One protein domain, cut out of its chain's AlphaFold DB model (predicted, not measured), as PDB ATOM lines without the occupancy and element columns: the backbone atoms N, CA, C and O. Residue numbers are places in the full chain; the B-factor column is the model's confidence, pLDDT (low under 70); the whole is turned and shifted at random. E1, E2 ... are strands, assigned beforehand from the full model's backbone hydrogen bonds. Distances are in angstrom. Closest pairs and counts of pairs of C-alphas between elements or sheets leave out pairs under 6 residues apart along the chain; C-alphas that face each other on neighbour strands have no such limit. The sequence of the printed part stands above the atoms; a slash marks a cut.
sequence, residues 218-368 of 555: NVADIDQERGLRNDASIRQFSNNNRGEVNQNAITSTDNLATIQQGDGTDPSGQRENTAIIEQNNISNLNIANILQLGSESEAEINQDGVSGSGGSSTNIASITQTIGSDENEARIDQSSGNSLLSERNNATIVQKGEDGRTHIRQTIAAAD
ATOM      1  N   ASN A 218     -33.996  43.019  57.496       54.84
ATOM      2  CA  ASN A 218     -33.973  43.026  56.033       54.84
ATOM      3  C   ASN A 218     -33.399  44.344  55.468       54.84
ATOM      4  O   ASN A 218     -33.869  45.422  55.833       54.84
ATOM      5  N   VAL A 219     -32.379  44.252  54.608       62.69
ATOM      6  CA  VAL A 219     -31.579  45.365  54.046       62.69
ATOM      7  C   VAL A 219     -31.473  45.230  52.527       62.69
ATOM      8  O   VAL A 219     -31.046  44.181  52.064       62.69
ATOM      9  N   ALA A 220     -31.794  46.258  51.738       60.75
ATOM     10  CA  ALA A 220     -31.953  46.113  50.288       60.75
ATOM     11  C   ALA A 220     -31.519  47.344  49.476       60.75
ATOM     12  O   ALA A 220     -32.360  48.125  49.013       60.75
ATOM     13  N   ASP A 221     -30.214  47.490  49.264       70.25
ATOM     14  CA  ASP A 221     -29.657  48.628  48.530       70.25
ATOM     15  C   ASP A 221     -29.552  48.363  47.021       70.25
ATOM     16  O   ASP A 221     -29.033  47.333  46.606       70.25
ATOM     17  N   ILE A 222     -30.004  49.288  46.182       63.97
ATOM     18  CA  ILE A 222     -29.745  49.238  44.738       63.97
ATOM     19  C   ILE A 222     -28.927  50.485  44.363       63.97
ATOM     20  O   ILE A 222     -29.005  51.519  45.017       63.97
ATOM     21  N   ASP A 223     -28.124  50.404  43.311       64.56
ATOM     22  CA  ASP A 223     -27.348  51.497  42.748       64.56
ATOM     23  C   ASP A 223     -27.219  51.345  41.233       64.56
ATOM     24  O   ASP A 223     -27.165  50.235  40.705       64.56
ATOM     25  N   GLN A 224     -27.272  52.470  40.523       58.34
ATOM     26  CA  GLN A 224     -27.399  52.531  39.064       58.34
ATOM     27  C   GLN A 224     -26.867  53.878  38.510       58.34
ATOM     28  O   GLN A 224     -27.372  54.441  37.524       58.34
ATOM     29  N   GLU A 225     -25.876  54.462  39.189       56.00
ATOM     30  CA  GLU A 225     -25.233  55.716  38.805       56.00
ATOM     31  C   GLU A 225     -24.521  55.621  37.447       56.00
ATOM     32  O   GLU A 225     -23.999  54.597  37.008       56.00
ATOM     33  N   ARG A 226     -24.546  56.732  36.715       56.78
ATOM     34  CA  ARG A 226     -24.156  56.903  35.298       56.78
ATOM     35  C   ARG A 226     -24.832  55.982  34.278       56.78
ATOM     36  O   ARG A 226     -24.728  56.255  33.084       56.78
ATOM     37  N   GLY A 227     -25.621  55.013  34.741       53.50
ATOM     38  CA  GLY A 227     -26.347  54.052  33.932       53.50
ATOM     39  C   GLY A 227     -27.282  54.701  32.913       53.50
ATOM     40  O   GLY A 227     -28.209  55.443  33.263       53.50
ATOM     41  N   LEU A 228     -27.087  54.385  31.632       54.22
ATOM     42  CA  LEU A 228     -28.012  54.772  30.567       54.22
ATOM     43  C   LEU A 228     -29.087  53.692  30.403       54.22
ATOM     44  O   LEU A 228     -29.028  52.900  29.460       54.22
ATOM     45  N   ARG A 229     -30.113  53.752  31.270       59.62
ATOM     46  CA  ARG A 229     -31.296  52.856  31.332       59.62
ATOM     47  C   ARG A 229     -31.050  51.513  32.037       59.62
ATOM     48  O   ARG A 229     -31.499  50.482  31.562       59.62
ATOM     49  N   ASN A 230     -30.355  51.532  33.167       59.34
ATOM     50  CA  ASN A 230     -30.286  50.360  34.038       59.34
ATOM     51  C   ASN A 230     -31.589  50.233  34.870       59.34
ATOM     52  O   ASN A 230     -32.247  51.243  35.128       59.34
ATOM     53  N   ASP A 231     -31.976  49.010  35.244       68.56
ATOM     54  CA  ASP A 231     -33.186  48.665  36.017       68.56
ATOM     55  C   ASP A 231     -32.870  47.600  37.086       68.56
ATOM     56  O   ASP A 231     -32.150  46.635  36.808       68.56
ATOM     57  N   ALA A 232     -33.375  47.765  38.312       64.19
ATOM     58  CA  ALA A 232     -32.968  46.925  39.436       64.19
ATOM     59  C   ALA A 232     -33.977  46.832  40.598       64.19
ATOM     60  O   ALA A 232     -34.671  47.790  40.934       64.19
ATOM     61  N   SER A 233     -34.047  45.651  41.229       73.19
ATOM     62  CA  SER A 233     -35.010  45.323  42.293       73.19
ATOM     63  C   SER A 233     -34.441  44.353  43.341       73.19
ATOM     64  O   SER A 233     -33.632  43.489  43.023       73.19
ATOM     65  N   ILE A 234     -34.896  44.461  44.590       66.94
ATOM     66  CA  ILE A 234     -34.592  43.554  45.709       66.94
ATOM     67  C   ILE A 234     -35.899  43.293  46.449       66.94
ATOM     68  O   ILE A 234     -36.715  44.199  46.529       66.94
ATOM     69  N   ARG A 235     -36.139  42.087  46.974       67.19
ATOM     70  CA  ARG A 235     -37.325  41.769  47.794       67.19
ATOM     71  C   ARG A 235     -36.995  40.760  48.874       67.19
ATOM     72  O   ARG A 235     -36.170  39.878  48.661       67.19
ATOM     73  N   GLN A 236     -37.616  40.898  50.038       63.00
ATOM     74  CA  GLN A 236     -37.177  40.229  51.259       63.00
ATOM     75  C   GLN A 236     -38.379  39.851  52.135       63.00
ATOM     76  O   GLN A 236     -39.279  40.661  52.361       63.00
ATOM     77  N   PHE A 237     -38.430  38.591  52.577       61.19
ATOM     78  CA  PHE A 237     -39.658  37.983  53.109       61.19
ATOM     79  C   PHE A 237     -39.476  37.139  54.382       61.19
ATOM     80  O   PHE A 237     -40.472  36.808  55.022       61.19
ATOM     81  N   SER A 238     -38.240  36.839  54.788       66.06
ATOM     82  CA  SER A 238     -37.902  36.193  56.073       66.06
ATOM     83  C   SER A 238     -37.095  37.163  56.954       66.06
ATOM     84  O   SER A 238     -37.024  38.344  56.633       66.06
ATOM     85  N   ASN A 239     -36.524  36.725  58.078       61.62
ATOM     86  CA  ASN A 239     -35.653  37.574  58.910       61.62
ATOM     87  C   ASN A 239     -34.230  37.679  58.329       61.62
ATOM     88  O   ASN A 239     -33.766  36.729  57.712       61.62
ATOM     89  N   ASN A 240     -33.530  38.779  58.614       62.50
ATOM     90  CA  ASN A 240     -32.085  39.007  58.465       62.50
ATOM     91  C   ASN A 240     -31.520  38.872  57.036       62.50
ATOM     92  O   ASN A 240     -30.376  38.470  56.855       62.50
ATOM     93  N   ASN A 241     -32.301  39.223  56.011       69.25
ATOM     94  CA  ASN A 241     -31.865  39.139  54.616       69.25
ATOM     95  C   ASN A 241     -31.101  40.413  54.194       69.25
ATOM     96  O   ASN A 241     -31.516  41.523  54.526       69.25
ATOM     97  N   ARG A 242     -30.033  40.294  53.400       78.75
ATOM     98  CA  ARG A 242     -29.355  41.425  52.740       78.75
ATOM     99  C   ARG A 242     -29.327  41.234  51.231       78.75
ATOM    100  O   ARG A 242     -28.708  40.291  50.761       78.75
ATOM    101  N   GLY A 243     -29.918  42.159  50.488       75.12
ATOM    102  CA  GLY A 243     -29.772  42.282  49.047       75.12
ATOM    103  C   GLY A 243     -28.968  43.530  48.705       75.12
ATOM    104  O   GLY A 243     -29.116  44.565  49.358       75.12
ATOM    105  N   GLU A 244     -28.150  43.441  47.666       81.56
ATOM    106  CA  GLU A 244     -27.432  44.572  47.089       81.56
ATOM    107  C   GLU A 244     -27.381  44.456  45.564       81.56
ATOM    108  O   GLU A 244     -27.084  43.389  45.031       81.56
ATOM    109  N   VAL A 245     -27.661  45.535  44.843       74.81
ATOM    110  CA  VAL A 245     -27.577  45.573  43.378       74.81
ATOM    111  C   VAL A 245     -26.815  46.812  42.948       74.81
ATOM    112  O   VAL A 245     -27.146  47.904  43.375       74.81
ATOM    113  N   ASN A 246     -25.842  46.676  42.062       73.56
ATOM    114  CA  ASN A 246     -24.952  47.753  41.659       73.56
ATOM    115  C   ASN A 246     -24.758  47.730  40.136       73.56
ATOM    116  O   ASN A 246     -24.274  46.748  39.579       73.56
ATOM    117  N   GLN A 247     -25.160  48.796  39.447       65.25
ATOM    118  CA  GLN A 247     -25.194  48.901  37.986       65.25
ATOM    119  C   GLN A 247     -24.489  50.188  37.519       65.25
ATOM    120  O   GLN A 247     -25.050  50.973  36.748       65.25
ATOM    121  N   ASN A 248     -23.275  50.449  38.013       64.81
ATOM    122  CA  ASN A 248     -22.657  51.773  37.907       64.81
ATOM    123  C   ASN A 248     -21.689  51.929  36.710       64.81
ATOM    124  O   ASN A 248     -20.655  51.256  36.662       64.81
ATOM    125  N   ALA A 249     -21.993  52.844  35.764       61.25
ATOM    126  CA  ALA A 249     -21.057  53.553  34.850       61.25
ATOM    127  C   ALA A 249     -21.746  54.255  33.651       61.25
ATOM    128  O   ALA A 249     -22.822  53.871  33.217       61.25
ATOM    129  N   ILE A 250     -21.043  55.219  33.023       56.62
ATOM    130  CA  ILE A 250     -21.482  56.008  31.835       56.62
ATOM    131  C   ILE A 250     -21.812  55.124  30.617       56.62
ATOM    132  O   ILE A 250     -22.589  55.493  29.739       56.62
ATOM    133  N   THR A 251     -21.183  53.956  30.561       60.25
ATOM    134  CA  THR A 251     -21.334  52.926  29.526       60.25
ATOM    135  C   THR A 251     -21.915  51.628  30.089       60.25
ATOM    136  O   THR A 251     -21.855  50.600  29.413       60.25
ATOM    137  N   SER A 252     -22.457  51.681  31.310       62.47
ATOM    138  CA  SER A 252     -23.361  50.664  31.824       62.47
ATOM    139  C   SER A 252     -24.748  51.005  31.267       62.47
ATOM    140  O   SER A 252     -25.273  52.082  31.557       62.47
ATOM    141  N   THR A 253     -25.295  50.203  30.349       64.75
ATOM    142  CA  THR A 253     -26.547  50.546  29.645       64.75
ATOM    143  C   THR A 253     -27.489  49.350  29.488       64.75
ATOM    144  O   THR A 253     -27.049  48.235  29.220       64.75
ATOM    145  N   ASP A 254     -28.797  49.584  29.635       67.12
ATOM    146  CA  ASP A 254     -29.858  48.567  29.508       67.12
ATOM    147  C   ASP A 254     -29.698  47.308  30.402       67.12
ATOM    148  O   ASP A 254     -30.197  46.241  30.045       67.12
ATOM    149  N   ASN A 255     -29.000  47.386  31.543       69.94
ATOM    150  CA  ASN A 255     -28.820  46.227  32.432       69.94
ATOM    151  C   ASN A 255     -30.016  46.021  33.374       69.94
ATOM    152  O   ASN A 255     -30.631  46.987  33.823       69.94
ATOM    153  N   LEU A 256     -30.305  44.761  33.705       79.25
ATOM    154  CA  LEU A 256     -31.384  44.327  34.591       79.25
ATOM    155  C   LEU A 256     -30.832  43.464  35.732       79.25
ATOM    156  O   LEU A 256     -30.099  42.504  35.490       79.25
ATOM    157  N   ALA A 257     -31.242  43.751  36.963       76.38
ATOM    158  CA  ALA A 257     -30.831  42.993  38.139       76.38
ATOM    159  C   ALA A 257     -31.984  42.787  39.133       76.38
ATOM    160  O   ALA A 257     -32.775  43.692  39.392       76.38
ATOM    161  N   THR A 258     -32.138  41.587  39.689       80.88
ATOM    162  CA  THR A 258     -33.224  41.288  40.638       80.88
ATOM    163  C   THR A 258     -32.785  40.328  41.734       80.88
ATOM    164  O   THR A 258     -32.253  39.260  41.453       80.88
ATOM    165  N   ILE A 259     -33.074  40.681  42.983       76.50
ATOM    166  CA  ILE A 259     -32.870  39.845  44.168       76.50
ATOM    167  C   ILE A 259     -34.224  39.534  44.812       76.50
ATOM    168  O   ILE A 259     -35.075  40.411  44.953       76.50
ATOM    169  N   GLN A 260     -34.404  38.299  45.268       79.69
ATOM    170  CA  GLN A 260     -35.483  37.888  46.159       79.69
ATOM    171  C   GLN A 260     -34.944  36.955  47.249       79.69
ATOM    172  O   GLN A 260     -34.230  36.004  46.941       79.69
ATOM    173  N   GLN A 261     -35.312  37.195  48.509       69.12
ATOM    174  CA  GLN A 261     -34.795  36.460  49.666       69.12
ATOM    175  C   GLN A 261     -35.886  36.157  50.703       69.12
ATOM    176  O   GLN A 261     -36.781  36.972  50.939       69.12
ATOM    177  N   GLY A 262     -35.802  34.994  51.341       67.75
ATOM    178  CA  GLY A 262     -36.835  34.439  52.207       67.75
ATOM    179  C   GLY A 262     -38.051  33.896  51.444       67.75
ATOM    180  O   GLY A 262     -38.401  34.358  50.356       67.75
ATOM    181  N   ASP A 263     -38.728  32.918  52.046       63.28
ATOM    182  CA  ASP A 263     -39.969  32.323  51.523       63.28
ATOM    183  C   ASP A 263     -41.246  32.842  52.220       63.28
ATOM    184  O   ASP A 263     -42.357  32.564  51.769       63.28
ATOM    185  N   GLY A 264     -41.102  33.597  53.317       58.12
ATOM    186  CA  GLY A 264     -42.214  34.102  54.130       58.12
ATOM    187  C   GLY A 264     -42.975  33.046  54.946       58.12
ATOM    188  O   GLY A 264     -43.987  33.378  55.567       58.12
ATOM    189  N   THR A 265     -42.518  31.790  54.965       56.72
ATOM    190  CA  THR A 265     -43.183  30.669  55.653       56.72
ATOM    191  C   THR A 265     -42.744  30.497  57.106       56.72
ATOM    192  O   THR A 265     -43.532  30.005  57.912       56.72
ATOM    193  N   ASP A 266     -41.533  30.945  57.456       55.41
ATOM    194  CA  ASP A 266     -41.004  30.906  58.821       55.41
ATOM    195  C   ASP A 266     -40.727  32.321  59.378       55.41
ATOM    196  O   ASP A 266     -39.712  32.939  59.049       55.41
ATOM    197  N   PRO A 267     -41.625  32.843  60.237       50.84
ATOM    198  CA  PRO A 267     -41.426  34.071  61.014       50.84
ATOM    199  C   PRO A 267     -40.400  33.967  62.152       50.84
ATOM    200  O   PRO A 267     -40.053  34.989  62.747       50.84
ATOM    201  N   SER A 268     -40.023  32.746  62.533       48.56
ATOM    202  CA  SER A 268     -39.395  32.397  63.814       48.56
ATOM    203  C   SER A 268     -37.935  31.961  63.694       48.56
ATOM    204  O   SER A 268     -37.178  32.173  64.641       48.56
ATOM    205  N   GLY A 269     -37.538  31.379  62.565       57.56
ATOM    206  CA  GLY A 269     -36.144  31.093  62.242       57.56
ATOM    207  C   GLY A 269     -35.338  32.347  61.898       57.56
ATOM    208  O   GLY A 269     -35.863  33.346  61.387       57.56
ATOM    209  N   GLN A 270     -34.034  32.279  62.157       54.16
ATOM    210  CA  GLN A 270     -33.050  33.135  61.497       54.16
ATOM    211  C   GLN A 270     -32.859  32.583  60.080       54.16
ATOM    212  O   GLN A 270     -32.694  31.380  59.910       54.16
ATOM    213  N   ARG A 271     -32.958  33.433  59.052       65.00
ATOM    214  CA  ARG A 271     -32.755  33.033  57.651       65.00
ATOM    215  C   ARG A 271     -31.868  34.055  56.956       65.00
ATOM    216  O   ARG A 271     -32.324  34.820  56.112       65.00
ATOM    217  N   GLU A 272     -30.609  34.086  57.388       71.56
ATOM    218  CA  GLU A 272     -29.671  35.195  57.156       71.56
ATOM    219  C   GLU A 272     -29.085  35.205  55.731       71.56
ATOM    220  O   GLU A 272     -27.880  35.097  55.521       71.56
ATOM    221  N   ASN A 273     -29.955  35.274  54.722       75.75
ATOM    222  CA  ASN A 273     -29.555  35.203  53.323       75.75
ATOM    223  C   ASN A 273     -28.861  36.500  52.873       75.75
ATOM    224  O   ASN A 273     -29.369  37.597  53.111       75.75
ATOM    225  N   THR A 274     -27.748  36.391  52.150       82.69
ATOM    226  CA  THR A 274     -27.041  37.508  51.503       82.69
ATOM    227  C   THR A 274     -27.029  37.328  49.987       82.69
ATOM    228  O   THR A 274     -26.661  36.270  49.493       82.69
ATOM    229  N   ALA A 275     -27.402  38.371  49.249       80.19
ATOM    230  CA  ALA A 275     -27.471  38.418  47.796       80.19
ATOM    231  C   ALA A 275     -26.807  39.702  47.281       80.19
ATOM    232  O   ALA A 275     -27.118  40.790  47.768       80.19
ATOM    233  N   ILE A 276     -25.929  39.596  46.285       83.75
ATOM    234  CA  ILE A 276     -25.191  40.726  45.704       83.75
ATOM    235  C   ILE A 276     -25.187  40.605  44.177       83.75
ATOM    236  O   ILE A 276     -24.883  39.540  43.642       83.75
ATOM    237  N   ILE A 277     -25.498  41.688  43.465       80.50
ATOM    238  CA  ILE A 277     -25.411  41.780  42.003       80.50
ATOM    239  C   ILE A 277     -24.553  42.984  41.599       80.50
ATOM    240  O   ILE A 277     -24.840  44.105  41.999       80.50
ATOM    241  N   GLU A 278     -23.565  42.772  40.732       79.56
ATOM    242  CA  GLU A 278     -22.647  43.783  40.198       79.56
ATOM    243  C   GLU A 278     -22.652  43.765  38.654       79.56
ATOM    244  O   GLU A 278     -22.456  42.726  38.023       79.56
ATOM    245  N   GLN A 279     -22.913  44.918  38.032       70.56
ATOM    246  CA  GLN A 279     -23.057  45.133  36.582       70.56
ATOM    247  C   GLN A 279     -22.406  46.474  36.172       70.56
ATOM    248  O   GLN A 279     -23.024  47.366  35.571       70.56
ATOM    249  N   ASN A 280     -21.138  46.651  36.545       68.88
ATOM    250  CA  ASN A 280     -20.407  47.915  36.454       68.88
ATOM    251  C   ASN A 280     -19.672  48.109  35.114       68.88
ATOM    252  O   ASN A 280     -19.567  47.206  34.277       68.88
ATOM    253  N   ASN A 281     -19.090  49.300  34.932       71.56
ATOM    254  CA  ASN A 281     -18.224  49.663  33.800       71.56
ATOM    255  C   ASN A 281     -18.936  49.537  32.436       71.56
ATOM    256  O   ASN A 281     -20.033  50.053  32.247       71.56
ATOM    257  N   ILE A 282     -18.314  48.913  31.433       69.62
ATOM    258  CA  ILE A 282     -18.920  48.693  30.110       69.62
ATOM    259  C   ILE A 282     -19.823  47.444  30.172       69.62
ATOM    260  O   ILE A 282     -19.564  46.458  29.488       69.62
ATOM    261  N   SER A 283     -20.850  47.472  31.024       67.69
ATOM    262  CA  SER A 283     -21.890  46.433  31.132       67.69
ATOM    263  C   SER A 283     -23.085  46.793  30.254       67.69
ATOM    264  O   SER A 283     -23.659  47.862  30.427       67.69
ATOM    265  N   ASN A 284     -23.458  45.973  29.276       70.06
ATOM    266  CA  ASN A 284     -24.511  46.340  28.323       70.06
ATOM    267  C   ASN A 284     -25.513  45.208  28.125       70.06
ATOM    268  O   ASN A 284     -25.126  44.153  27.641       70.06
ATOM    269  N   LEU A 285     -26.799  45.439  28.409       72.12
ATOM    270  CA  LEU A 285     -27.870  44.433  28.289       72.12
ATOM    271  C   LEU A 285     -27.665  43.186  29.178       72.12
ATOM    272  O   LEU A 285     -28.165  42.109  28.848       72.12
ATOM    273  N   ASN A 286     -26.915  43.296  30.279       76.94
ATOM    274  CA  ASN A 286     -26.706  42.176  31.197       76.94
ATOM    275  C   ASN A 286     -27.945  41.945  32.077       76.94
ATOM    276  O   ASN A 286     -28.639  42.886  32.454       76.94
ATOM    277  N   ILE A 287     -28.221  40.685  32.405       82.31
ATOM    278  CA  ILE A 287     -29.355  40.238  33.217       82.31
ATOM    279  C   ILE A 287     -28.819  39.397  34.377       82.31
ATOM    280  O   ILE A 287     -28.122  38.409  34.145       82.31
ATOM    281  N   ALA A 288     -29.195  39.734  35.607       80.31
ATOM    282  CA  ALA A 288     -28.807  39.019  36.819       80.31
ATOM    283  C   ALA A 288     -30.018  38.772  37.729       80.31
ATOM    284  O   ALA A 288     -30.811  39.679  37.973       80.31
ATOM    285  N   ASN A 289     -30.169  37.549  38.240       84.38
ATOM    286  CA  ASN A 289     -31.281  37.176  39.118       84.38
ATOM    287  C   ASN A 289     -30.790  36.325  40.291       84.38
ATOM    288  O   ASN A 289     -30.158  35.297  40.066       84.38
ATOM    289  N   ILE A 290     -31.140  36.683  41.521       80.81
ATOM    290  CA  ILE A 290     -30.870  35.883  42.719       80.81
ATOM    291  C   ILE A 290     -32.190  35.574  43.420       80.81
ATOM    292  O   ILE A 290     -32.987  36.474  43.677       80.81
ATOM    293  N   LEU A 291     -32.402  34.302  43.747       81.94
ATOM    294  CA  LEU A 291     -33.536  33.813  44.520       81.94
ATOM    295  C   LEU A 291     -33.021  32.944  45.674       81.94
ATOM    296  O   LEU A 291     -32.393  31.919  45.432       81.94
ATOM    297  N   GLN A 292     -33.289  33.332  46.917       76.62
ATOM    298  CA  GLN A 292     -32.858  32.604  48.115       76.62
ATOM    299  C   GLN A 292     -34.069  32.316  48.995       76.62
ATOM    300  O   GLN A 292     -34.577  33.198  49.674       76.62
ATOM    301  N   LEU A 293     -34.576  31.088  48.952       74.19
ATOM    302  CA  LEU A 293     -35.731  30.651  49.742       74.19
ATOM    303  C   LEU A 293     -35.325  29.875  51.006       74.19
ATOM    304  O   LEU A 293     -36.184  29.550  51.820       74.19
ATOM    305  N   GLY A 294     -34.036  29.575  51.153       71.12
ATOM    306  CA  GLY A 294     -33.449  28.880  52.293       71.12
ATOM    307  C   GLY A 294     -33.075  29.802  53.455       71.12
ATOM    308  O   GLY A 294     -33.676  30.873  53.630       71.12
ATOM    309  N   SER A 295     -32.091  29.372  54.239       71.44
ATOM    310  CA  SER A 295     -31.538  30.088  55.396       71.44
ATOM    311  C   SER A 295     -30.041  30.334  55.201       71.44
ATOM    312  O   SER A 295     -29.376  29.575  54.501       71.44
ATOM    313  N   GLU A 296     -29.498  31.378  55.832       74.88
ATOM    314  CA  GLU A 296     -28.046  31.561  56.062       74.88
ATOM    315  C   GLU A 296     -27.153  31.394  54.809       74.88
ATOM    316  O   GLU A 296     -25.994  31.001  54.900       74.88
ATOM    317  N   SER A 297     -27.700  31.671  53.619       80.62
ATOM    318  CA  SER A 297     -27.053  31.383  52.335       80.62
ATOM    319  C   SER A 297     -26.534  32.653  51.653       80.62
ATOM    320  O   SER A 297     -27.180  33.699  51.676       80.62
ATOM    321  N   GLU A 298     -25.384  32.567  50.992       85.31
ATOM    322  CA  GLU A 298     -24.744  33.644  50.237       85.31
ATOM    323  C   GLU A 298     -24.876  33.421  48.720       85.31
ATOM    324  O   GLU A 298     -24.744  32.301  48.223       85.31
ATOM    325  N   ALA A 299     -25.138  34.494  47.975       83.50
ATOM    326  CA  ALA A 299     -25.293  34.503  46.527       83.50
ATOM    327  C   ALA A 299     -24.678  35.775  45.913       83.50
ATOM    328  O   ALA A 299     -25.104  36.885  46.216       83.50
ATOM    329  N   GLU A 300     -23.721  35.632  44.999       89.19
ATOM    330  CA  GLU A 300     -23.051  36.750  44.319       89.19
ATOM    331  C   GLU A 300     -23.127  36.592  42.793       89.19
ATOM    332  O   GLU A 300     -22.793  35.538  42.253       89.19
ATOM    333  N   ILE A 301     -23.519  37.645  42.075       82.81
ATOM    334  CA  ILE A 301     -23.436  37.728  40.614       82.81
ATOM    335  C   ILE A 301     -22.621  38.965  40.229       82.81
ATOM    336  O   ILE A 301     -23.140  40.073  40.290       82.81
ATOM    337  N   ASN A 302     -21.397  38.784  39.741       82.50
ATOM    338  CA  ASN A 302     -20.622  39.827  39.074       82.50
ATOM    339  C   ASN A 302     -20.655  39.630  37.547       82.50
ATOM    340  O   ASN A 302     -20.404  38.542  37.024       82.50
ATOM    341  N   GLN A 303     -20.966  40.697  36.812       75.94
ATOM    342  CA  GLN A 303     -20.985  40.747  35.348       75.94
ATOM    343  C   GLN A 303     -20.217  41.977  34.834       75.94
ATOM    344  O   GLN A 303     -20.601  42.552  33.817       75.94
ATOM    345  N   ASP A 304     -19.153  42.406  35.513       74.75
ATOM    346  CA  ASP A 304     -18.495  43.691  35.250       74.75
ATOM    347  C   ASP A 304     -17.763  43.777  33.899       74.75
ATOM    348  O   ASP A 304     -17.061  42.859  33.457       74.75
ATOM    349  N   GLY A 305     -17.846  44.949  33.263       65.88
ATOM    350  CA  GLY A 305     -16.922  45.338  32.194       65.88
ATOM    351  C   GLY A 305     -15.537  45.742  32.731       65.88
ATOM    352  O   GLY A 305     -15.394  46.044  33.916       65.88
ATOM    353  N   VAL A 306     -14.526  45.877  31.862       62.53
ATOM    354  CA  VAL A 306     -13.298  46.642  32.186       62.53
ATOM    355  C   VAL A 306     -13.323  48.037  31.573       62.53
ATOM    356  O   VAL A 306     -14.011  48.316  30.593       62.53
ATOM    357  N   SER A 307     -12.528  48.937  32.142       54.56
ATOM    358  CA  SER A 307     -12.250  50.259  31.587       54.56
ATOM    359  C   SER A 307     -11.310  50.156  30.374       54.56
ATOM    360  O   SER A 307     -10.088  50.233  30.490       54.56
ATOM    361  N   GLY A 308     -11.877  49.971  29.178       57.34
ATOM    362  CA  GLY A 308     -11.105  49.868  27.936       57.34
ATOM    363  C   GLY A 308     -11.965  49.586  26.705       57.34
ATOM    364  O   GLY A 308     -13.078  50.082  26.588       57.34
ATOM    365  N   SER A 309     -11.454  48.775  25.776       55.25
ATOM    366  CA  SER A 309     -12.204  48.276  24.608       55.25
ATOM    367  C   SER A 309     -12.906  46.929  24.854       55.25
ATOM    368  O   SER A 309     -13.374  46.307  23.904       55.25
ATOM    369  N   GLY A 310     -12.927  46.450  26.101       57.59
ATOM    370  CA  GLY A 310     -13.559  45.197  26.509       57.59
ATOM    371  C   GLY A 310     -14.673  45.466  27.514       57.59
ATOM    372  O   GLY A 310     -14.405  45.944  28.611       57.59
ATOM    373  N   GLY A 311     -15.906  45.169  27.123       64.81
ATOM    374  CA  GLY A 311     -17.073  45.193  27.996       64.81
ATOM    375  C   GLY A 311     -17.648  43.809  28.273       64.81
ATOM    376  O   GLY A 311     -17.261  42.809  27.664       64.81
ATOM    377  N   SER A 312     -18.608  43.790  29.182       69.19
ATOM    378  CA  SER A 312     -19.499  42.673  29.459       69.19
ATOM    379  C   SER A 312     -20.824  42.968  28.754       69.19
ATOM    380  O   SER A 312     -21.400  44.032  28.982       69.19
ATOM    381  N   SER A 313     -21.291  42.111  27.845       72.75
ATOM    382  CA  SER A 313     -22.479  42.403  27.035       72.75
ATOM    383  C   SER A 313     -23.446  41.225  26.920       72.75
ATOM    384  O   SER A 313     -23.064  40.092  26.634       72.75
ATOM    385  N   THR A 314     -24.748  41.480  27.055       75.88
ATOM    386  CA  THR A 314     -25.834  40.491  26.900       75.88
ATOM    387  C   THR A 314     -25.664  39.223  27.753       75.88
ATOM    388  O   THR A 314     -26.171  38.158  27.397       75.88
ATOM    389  N   ASN A 315     -24.935  39.320  28.868       78.25
ATOM    390  CA  ASN A 315     -24.673  38.198  29.763       78.25
ATOM    391  C   ASN A 315     -25.881  37.950  30.676       78.25
ATOM    392  O   ASN A 315     -26.497  38.884  31.179       78.25
ATOM    393  N   ILE A 316     -26.228  36.685  30.896       84.00
ATOM    394  CA  ILE A 316     -27.355  36.245  31.719       84.00
ATOM    395  C   ILE A 316     -26.810  35.419  32.880       84.00
ATOM    396  O   ILE A 316     -26.073  34.458  32.662       84.00
ATOM    397  N   ALA A 317     -27.212  35.753  34.099       83.12
ATOM    398  CA  ALA A 317     -26.846  35.054  35.321       83.12
ATOM    399  C   ALA A 317     -28.087  34.800  36.190       83.12
ATOM    400  O   ALA A 317     -28.977  35.649  36.303       83.12
ATOM    401  N   SER A 318     -28.146  33.625  36.814       88.56
ATOM    402  CA  SER A 318     -29.219  33.255  37.734       88.56
ATOM    403  C   SER A 318     -28.704  32.365  38.863       88.56
ATOM    404  O   SER A 318     -28.075  31.345  38.594       88.56
ATOM    405  N   ILE A 319     -28.994  32.729  40.111       83.88
ATOM    406  CA  ILE A 319     -28.780  31.906  41.307       83.88
ATOM    407  C   ILE A 319     -30.144  31.580  41.921       83.88
ATOM    408  O   ILE A 319     -31.025  32.437  41.991       83.88
ATOM    409  N   THR A 320     -30.344  30.338  42.357       84.94
ATOM    410  CA  THR A 320     -31.554  29.891  43.057       84.94
ATOM    411  C   THR A 320     -31.207  28.899  44.164       84.94
ATOM    412  O   THR A 320     -30.994  27.723  43.890       84.94
ATOM    413  N   GLN A 321     -31.182  29.357  45.412       79.25
ATOM    414  CA  GLN A 321     -31.109  28.520  46.617       79.25
ATOM    415  C   GLN A 321     -32.540  28.281  47.125       79.25
ATOM    416  O   GLN A 321     -33.331  29.221  47.236       79.25
ATOM    417  N   THR A 322     -32.921  27.024  47.357       74.75
ATOM    418  CA  THR A 322     -34.328  26.643  47.616       74.75
ATOM    419  C   THR A 322     -34.650  26.454  49.106       74.75
ATOM    420  O   THR A 322     -33.797  26.640  49.965       74.75
ATOM    421  N   ILE A 323     -35.907  26.132  49.435       66.44
ATOM    422  CA  ILE A 323     -36.321  25.813  50.812       66.44
ATOM    423  C   ILE A 323     -35.650  24.494  51.225       66.44
ATOM    424  O   ILE A 323     -35.773  23.504  50.503       66.44
ATOM    425  N   GLY A 324     -34.968  24.476  52.373       63.53
ATOM    426  CA  GLY A 324     -34.057  23.382  52.731       63.53
ATOM    427  C   GLY A 324     -32.692  23.495  52.038       63.53
ATOM    428  O   GLY A 324     -32.097  22.481  51.677       63.53
ATOM    429  N   SER A 325     -32.230  24.725  51.802       64.69
ATOM    430  CA  SER A 325     -30.813  25.041  51.629       64.69
ATOM    431  C   SER A 325     -30.381  25.997  52.725       64.69
ATOM    432  O   SER A 325     -30.770  27.161  52.711       64.69
ATOM    433  N   ASP A 326     -29.571  25.489  53.643       72.56
ATOM    434  CA  ASP A 326     -28.995  26.248  54.747       72.56
ATOM    435  C   ASP A 326     -27.457  26.288  54.577       72.56
ATOM    436  O   ASP A 326     -26.881  25.365  53.995       72.56
ATOM    437  N   GLU A 327     -26.794  27.381  54.975       78.00
ATOM    438  CA  GLU A 327     -25.332  27.607  54.841       78.00
ATOM    439  C   GLU A 327     -24.747  27.432  53.408       78.00
ATOM    440  O   GLU A 327     -23.606  27.004  53.224       78.00
ATOM    441  N   ASN A 328     -25.505  27.754  52.347       79.94
ATOM    442  CA  ASN A 328     -25.044  27.586  50.954       79.94
ATOM    443  C   ASN A 328     -24.308  28.821  50.392       79.94
ATOM    444  O   ASN A 328     -24.804  29.936  50.484       79.94
ATOM    445  N   GLU A 329     -23.184  28.620  49.697       86.12
ATOM    446  CA  GLU A 329     -22.414  29.644  48.966       86.12
ATOM    447  C   GLU A 329     -22.640  29.493  47.445       86.12
ATOM    448  O   GLU A 329     -22.365  28.433  46.875       86.12
ATOM    449  N   ALA A 330     -23.096  30.542  46.756       84.44
ATOM    450  CA  ALA A 330     -23.267  30.569  45.300       84.44
ATOM    451  C   ALA A 330     -22.609  31.798  44.665       84.44
ATOM    452  O   ALA A 330     -22.853  32.926  45.082       84.44
ATOM    453  N   ARG A 331     -21.831  31.610  43.595       88.94
ATOM    454  CA  ARG A 331     -21.151  32.719  42.911       88.94
ATOM    455  C   ARG A 331     -21.138  32.594  41.391       88.94
ATOM    456  O   ARG A 331     -20.795  31.549  40.844       88.94
ATOM    457  N   ILE A 332     -21.444  33.679  40.692       83.38
ATOM    458  CA  ILE A 332     -21.327  33.805  39.238       83.38
ATOM    459  C   ILE A 332     -20.422  34.998  38.920       83.38
ATOM    460  O   ILE A 332     -20.748  36.118  39.282       83.38
ATOM    461  N   ASP A 333     -19.321  34.775  38.203       83.31
ATOM    462  CA  ASP A 333     -18.447  35.825  37.659       83.31
ATOM    463  C   ASP A 333     -18.409  35.716  36.127       83.31
ATOM    464  O   ASP A 333     -17.816  34.788  35.577       83.31
ATOM    465  N   GLN A 334     -19.033  36.660  35.424       76.62
ATOM    466  CA  GLN A 334     -19.017  36.769  33.958       76.62
ATOM    467  C   GLN A 334     -18.160  37.955  33.462       76.62
ATOM    468  O   GLN A 334     -18.319  38.408  32.325       76.62
ATOM    469  N   SER A 335     -17.267  38.485  34.304       74.38
ATOM    470  CA  SER A 335     -16.528  39.723  34.041       74.38
ATOM    471  C   SER A 335     -15.584  39.664  32.827       74.38
ATOM    472  O   SER A 335     -14.891  38.676  32.536       74.38
ATOM    473  N   SER A 336     -15.501  40.779  32.098       66.00
ATOM    474  CA  SER A 336     -14.568  40.925  30.978       66.00
ATOM    475  C   SER A 336     -13.179  41.332  31.487       66.00
ATOM    476  O   SER A 336     -12.895  42.514  31.641       66.00
ATOM    477  N   GLY A 337     -12.281  40.383  31.759       62.94
ATOM    478  CA  GLY A 337     -10.930  40.716  32.236       62.94
ATOM    479  C   GLY A 337     -10.037  41.445  31.207       62.94
ATOM    480  O   GLY A 337     -10.135  41.202  30.004       62.94
ATOM    481  N   ASN A 338      -9.134  42.299  31.714       56.41
ATOM    482  CA  ASN A 338      -7.989  43.059  31.148       56.41
ATOM    483  C   ASN A 338      -7.902  43.542  29.674       56.41
ATOM    484  O   ASN A 338      -7.037  44.376  29.411       56.41
ATOM    485  N   SER A 339      -8.697  43.080  28.705       53.53
ATOM    486  CA  SER A 339      -8.773  43.635  27.329       53.53
ATOM    487  C   SER A 339      -9.894  43.059  26.455       53.53
ATOM    488  O   SER A 339     -10.126  43.595  25.371       53.53
ATOM    489  N   LEU A 340     -10.539  41.951  26.837       61.56
ATOM    490  CA  LEU A 340     -11.343  41.155  25.901       61.56
ATOM    491  C   LEU A 340     -12.787  40.990  26.373       61.56
ATOM    492  O   LEU A 340     -13.020  40.582  27.510       61.56
ATOM    493  N   LEU A 341     -13.717  41.279  25.458       66.19
ATOM    494  CA  LEU A 341     -15.167  41.241  25.653       66.19
ATOM    495  C   LEU A 341     -15.646  39.916  26.279       66.19
ATOM    496  O   LEU A 341     -15.118  38.849  25.961       66.19
ATOM    497  N   SER A 342     -16.651  39.997  27.147       69.19
ATOM    498  CA  SER A 342     -17.407  38.855  27.673       69.19
ATOM    499  C   SER A 342     -18.838  38.985  27.160       69.19
ATOM    500  O   SER A 342     -19.527  39.905  27.593       69.19
ATOM    501  N   GLU A 343     -19.273  38.162  26.200       72.94
ATOM    502  CA  GLU A 343     -20.531  38.404  25.464       72.94
ATOM    503  C   GLU A 343     -21.480  37.198  25.419       72.94
ATOM    504  O   GLU A 343     -21.062  36.082  25.123       72.94
ATOM    505  N   ARG A 344     -22.789  37.422  25.598       75.94
ATOM    506  CA  ARG A 344     -23.859  36.405  25.457       75.94
ATOM    507  C   ARG A 344     -23.677  35.151  26.326       75.94
ATOM    508  O   ARG A 344     -24.212  34.090  26.003       75.94
ATOM    509  N   ASN A 345     -22.930  35.244  27.424       78.75
ATOM    510  CA  ASN A 345     -22.720  34.120  28.329       78.75
ATOM    511  C   ASN A 345     -23.960  33.887  29.207       78.75
ATOM    512  O   ASN A 345     -24.682  34.820  29.546       78.75
ATOM    513  N   ASN A 346     -24.230  32.637  29.571       85.12
ATOM    514  CA  ASN A 346     -25.399  32.225  30.345       85.12
ATOM    515  C   ASN A 346     -24.963  31.339  31.521       85.12
ATOM    516  O   ASN A 346     -24.506  30.221  31.305       85.12
ATOM    517  N   ALA A 347     -25.098  31.823  32.751       85.19
ATOM    518  CA  ALA A 347     -24.760  31.098  33.969       85.19
ATOM    519  C   ALA A 347     -26.023  30.820  34.794       85.19
ATOM    520  O   ALA A 347     -26.862  31.701  34.987       85.19
ATOM    521  N   THR A 348     -26.173  29.597  35.296       89.00
ATOM    522  CA  THR A 348     -27.285  29.211  36.177       89.00
ATOM    523  C   THR A 348     -26.781  28.335  37.317       89.00
ATOM    524  O   THR A 348     -26.208  27.279  37.068       89.00
ATOM    525  N   ILE A 349     -27.022  28.750  38.556       85.69
ATOM    526  CA  ILE A 349     -26.803  27.961  39.769       85.69
ATOM    527  C   ILE A 349     -28.162  27.672  40.399       85.69
ATOM    528  O   ILE A 349     -28.950  28.585  40.639       85.69
ATOM    529  N   VAL A 350     -28.415  26.407  40.710       84.62
ATOM    530  CA  VAL A 350     -29.557  25.955  41.502       84.62
ATOM    531  C   VAL A 350     -29.023  25.107  42.653       84.62
ATOM    532  O   VAL A 350     -28.353  24.105  42.420       84.62
ATOM    533  N   GLN A 351     -29.322  25.485  43.891       78.75
ATOM    534  CA  GLN A 351     -28.936  24.749  45.091       78.75
ATOM    535  C   GLN A 351     -30.154  24.334  45.910       78.75
ATOM    536  O   GLN A 351     -31.157  25.049  46.026       78.75
ATOM    537  N   LYS A 352     -30.055  23.118  46.434       76.62
ATOM    538  CA  LYS A 352     -31.029  22.419  47.265       76.62
ATOM    539  C   LYS A 352     -30.181  21.500  48.157       76.62
ATOM    540  O   LYS A 352     -29.253  20.896  47.625       76.62
ATOM    541  N   GLY A 353     -30.464  21.386  49.454       74.19
ATOM    542  CA  GLY A 353     -29.541  20.754  50.412       74.19
ATOM    543  C   GLY A 353     -28.563  21.752  51.051       74.19
ATOM    544  O   GLY A 353     -28.556  22.928  50.693       74.19
ATOM    545  N   GLU A 354     -27.777  21.284  52.017       77.38
ATOM    546  CA  GLU A 354     -27.075  22.066  53.054       77.38
ATOM    547  C   GLU A 354     -25.557  22.210  52.767       77.38
ATOM    548  O   GLU A 354     -24.980  21.403  52.031       77.38
ATOM    549  N   ASP A 355     -24.894  23.234  53.331       79.06
ATOM    550  CA  ASP A 355     -23.423  23.449  53.289       79.06
ATOM    551  C   ASP A 355     -22.791  23.548  51.866       79.06
ATOM    552  O   ASP A 355     -21.570  23.465  51.672       79.06
ATOM    553  N   GLY A 356     -23.615  23.678  50.821       80.12
ATOM    554  CA  GLY A 356     -23.190  23.555  49.424       80.12
ATOM    555  C   GLY A 356     -22.445  24.787  48.905       80.12
ATOM    556  O   GLY A 356     -22.930  25.906  49.054       80.12
ATOM    557  N   ARG A 357     -21.307  24.611  48.214       84.94
ATOM    558  CA  ARG A 357     -20.539  25.727  47.609       84.94
ATOM    559  C   ARG A 357     -20.426  25.611  46.096       84.94
ATOM    560  O   ARG A 357     -19.850  24.654  45.573       84.94
ATOM    561  N   THR A 358     -20.922  26.607  45.375       84.12
ATOM    562  CA  THR A 358     -21.073  26.577  43.918       84.12
ATOM    563  C   THR A 358     -20.539  27.848  43.268       84.12
ATOM    564  O   THR A 358     -20.801  28.958  43.721       84.12
ATOM    565  N   HIS A 359     -19.765  27.711  42.190       87.50
ATOM    566  CA  HIS A 359     -19.133  28.855  41.531       87.50
ATOM    567  C   HIS A 359     -19.053  28.653  40.013       87.50
ATOM    568  O   HIS A 359     -18.494  27.658  39.551       87.50
ATOM    569  N   ILE A 360     -19.561  29.605  39.227       83.06
ATOM    570  CA  ILE A 360     -19.471  29.634  37.758       83.06
ATOM    571  C   ILE A 360     -18.697  30.880  37.325       83.06
ATOM    572  O   ILE A 360     -19.110  31.996  37.609       83.06
ATOM    573  N   ARG A 361     -17.603  30.703  36.583       82.44
ATOM    574  CA  ARG A 361     -16.727  31.786  36.130       82.44
ATOM    575  C   ARG A 361     -16.552  31.781  34.613       82.44
ATOM    576  O   ARG A 361     -15.864  30.914  34.088       82.44
ATOM    577  N   GLN A 362     -17.134  32.738  33.899       76.94
ATOM    578  CA  GLN A 362     -17.114  32.851  32.434       76.94
ATOM    579  C   GLN A 362     -16.403  34.151  32.023       76.94
ATOM    580  O   GLN A 362     -17.039  35.173  31.793       76.94
ATOM    581  N   THR A 363     -15.068  34.143  31.990       69.88
ATOM    582  CA  THR A 363     -14.253  35.377  31.987       69.88
ATOM    583  C   THR A 363     -13.198  35.406  30.884       69.88
ATOM    584  O   THR A 363     -12.721  34.369  30.433       69.88
ATOM    585  N   ILE A 364     -12.772  36.612  30.483       66.25
ATOM    586  CA  ILE A 364     -11.679  36.858  29.515       66.25
ATOM    587  C   ILE A 364     -11.957  36.220  28.136       66.25
ATOM    588  O   ILE A 364     -11.496  35.113  27.860       66.25
ATOM    589  N   ALA A 365     -12.634  36.926  27.222       64.56
ATOM    590  CA  ALA A 365     -13.011  36.376  25.907       64.56
ATOM    591  C   ALA A 365     -13.850  35.085  25.995       64.56
ATOM    592  O   ALA A 365     -13.584  34.123  25.273       64.56
ATOM    593  N   ALA A 366     -14.823  35.043  26.906       66.62
ATOM    594  CA  ALA A 366     -15.909  34.072  26.862       66.62
ATOM    595  C   ALA A 366     -17.043  34.656  25.999       66.62
ATOM    596  O   ALA A 366     -17.486  35.775  26.256       66.62
ATOM    597  N   ALA A 367     -17.477  33.929  24.971       74.25
ATOM    598  CA  ALA A 367     -18.568  34.330  24.087       74.25
ATOM    599  C   ALA A 367     -19.585  33.193  23.914       74.25
ATOM    600  O   ALA A 367     -19.187  32.058  23.667       74.25
ATOM    601  N   ASP A 368     -20.886  33.472  23.989       78.56
ATOM    602  CA  ASP A 368     -21.962  32.477  23.802       78.56
ATOM    603  C   ASP A 368     -21.851  31.234  24.723       78.56
ATOM    604  O   ASP A 368     -22.378  30.163  24.405       78.56
TER     605      ASP A 368
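Overview. This is residues 218 to 368 of the 555 residues of an uncharacterized protein of Spirosoma montaniterrae (UniProt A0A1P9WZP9). The chain is wound in stacked, flattened turns, a solenoid whose two broad walls are flat, nearly untwisted sheets face to face, E1 E3 E5 E7 E9 E11 and E2 E4 E6 E8 E10. Each link carries the chain from one wall to the other, and the strands of one wall run opposite to those of the other; the longest axis runs along the strands, lengthened by loops in residues 262 to 273 at one end and residues 303 to 315 and 334 to 345 at the other. The printed part has 151 residues with no named helix and eleven strands, E1 to E11 in chain order, and both sheets are parallel throughout. The class is all strand, though named strands hold 61 of the 151 residues, under half. The whole is compact, with a radius of gyration of the C-alphas of 15.1 A, and spans 50 by 27 by 18 A.

Along the chain. The larger sheet holds E1, residues 219 to 223, 13.5 A; E3, 242 to 246, 13.5 A; E5, 274 to 278, 13.7 A; E7, 298 to 302, 13.4 A; E9, 329 to 333, 13.5 A; and E11, 357 to 362, 17.1 A. The other holds E2, 231 to 236, 17.9 A; E4, 256 to 261, 17.3 A; E6, 287 to 292, 17.1 A; E8, 316 to 321, 17.2 A; and E10, 346 to 351, 16.9 A. C-alpha 219 is at (-31.579, 45.365, 54.046) and C-alpha 362 at (-17.114, 32.851, 32.434).

Arrangement. In the larger sheet, with E1 and E11 as edge strands, E5 and E7 are parallel at 1 degrees, with N 276 and O 299 within hydrogen-bond range at 2.8 A. E1 and E3 are parallel, with N 223 and O 245 2.7 A apart, and E9 and E11 likewise, with N 362 and O 333 2.7 A apart. The two sheets form a sandwich, two sheets face to face, 7.9 A centre to centre, their best planes 3 degrees apart. The closest C-alphas of E1 and E2 are Ala 220 and Ile 234, 5.9 A apart; those of E8 and E9 are Ala 317 and Ile 332, 6.9 A apart. In the second sheet E2 and E4 are parallel, with N 235 and O 259 2.8 A apart. E1 and E11 are apart.

Size, cuts and confidence. The farthest C-alphas, of Ser 268 and Ser 309, are 50.3 A apart. The printed part has no cut. The links E4 to E5, E7 to E8 and E9 to E10 are long. The mean pLDDT of the printed part is 71.7; 67 residues are under 70, among them 222 to 232 and 261 to 271.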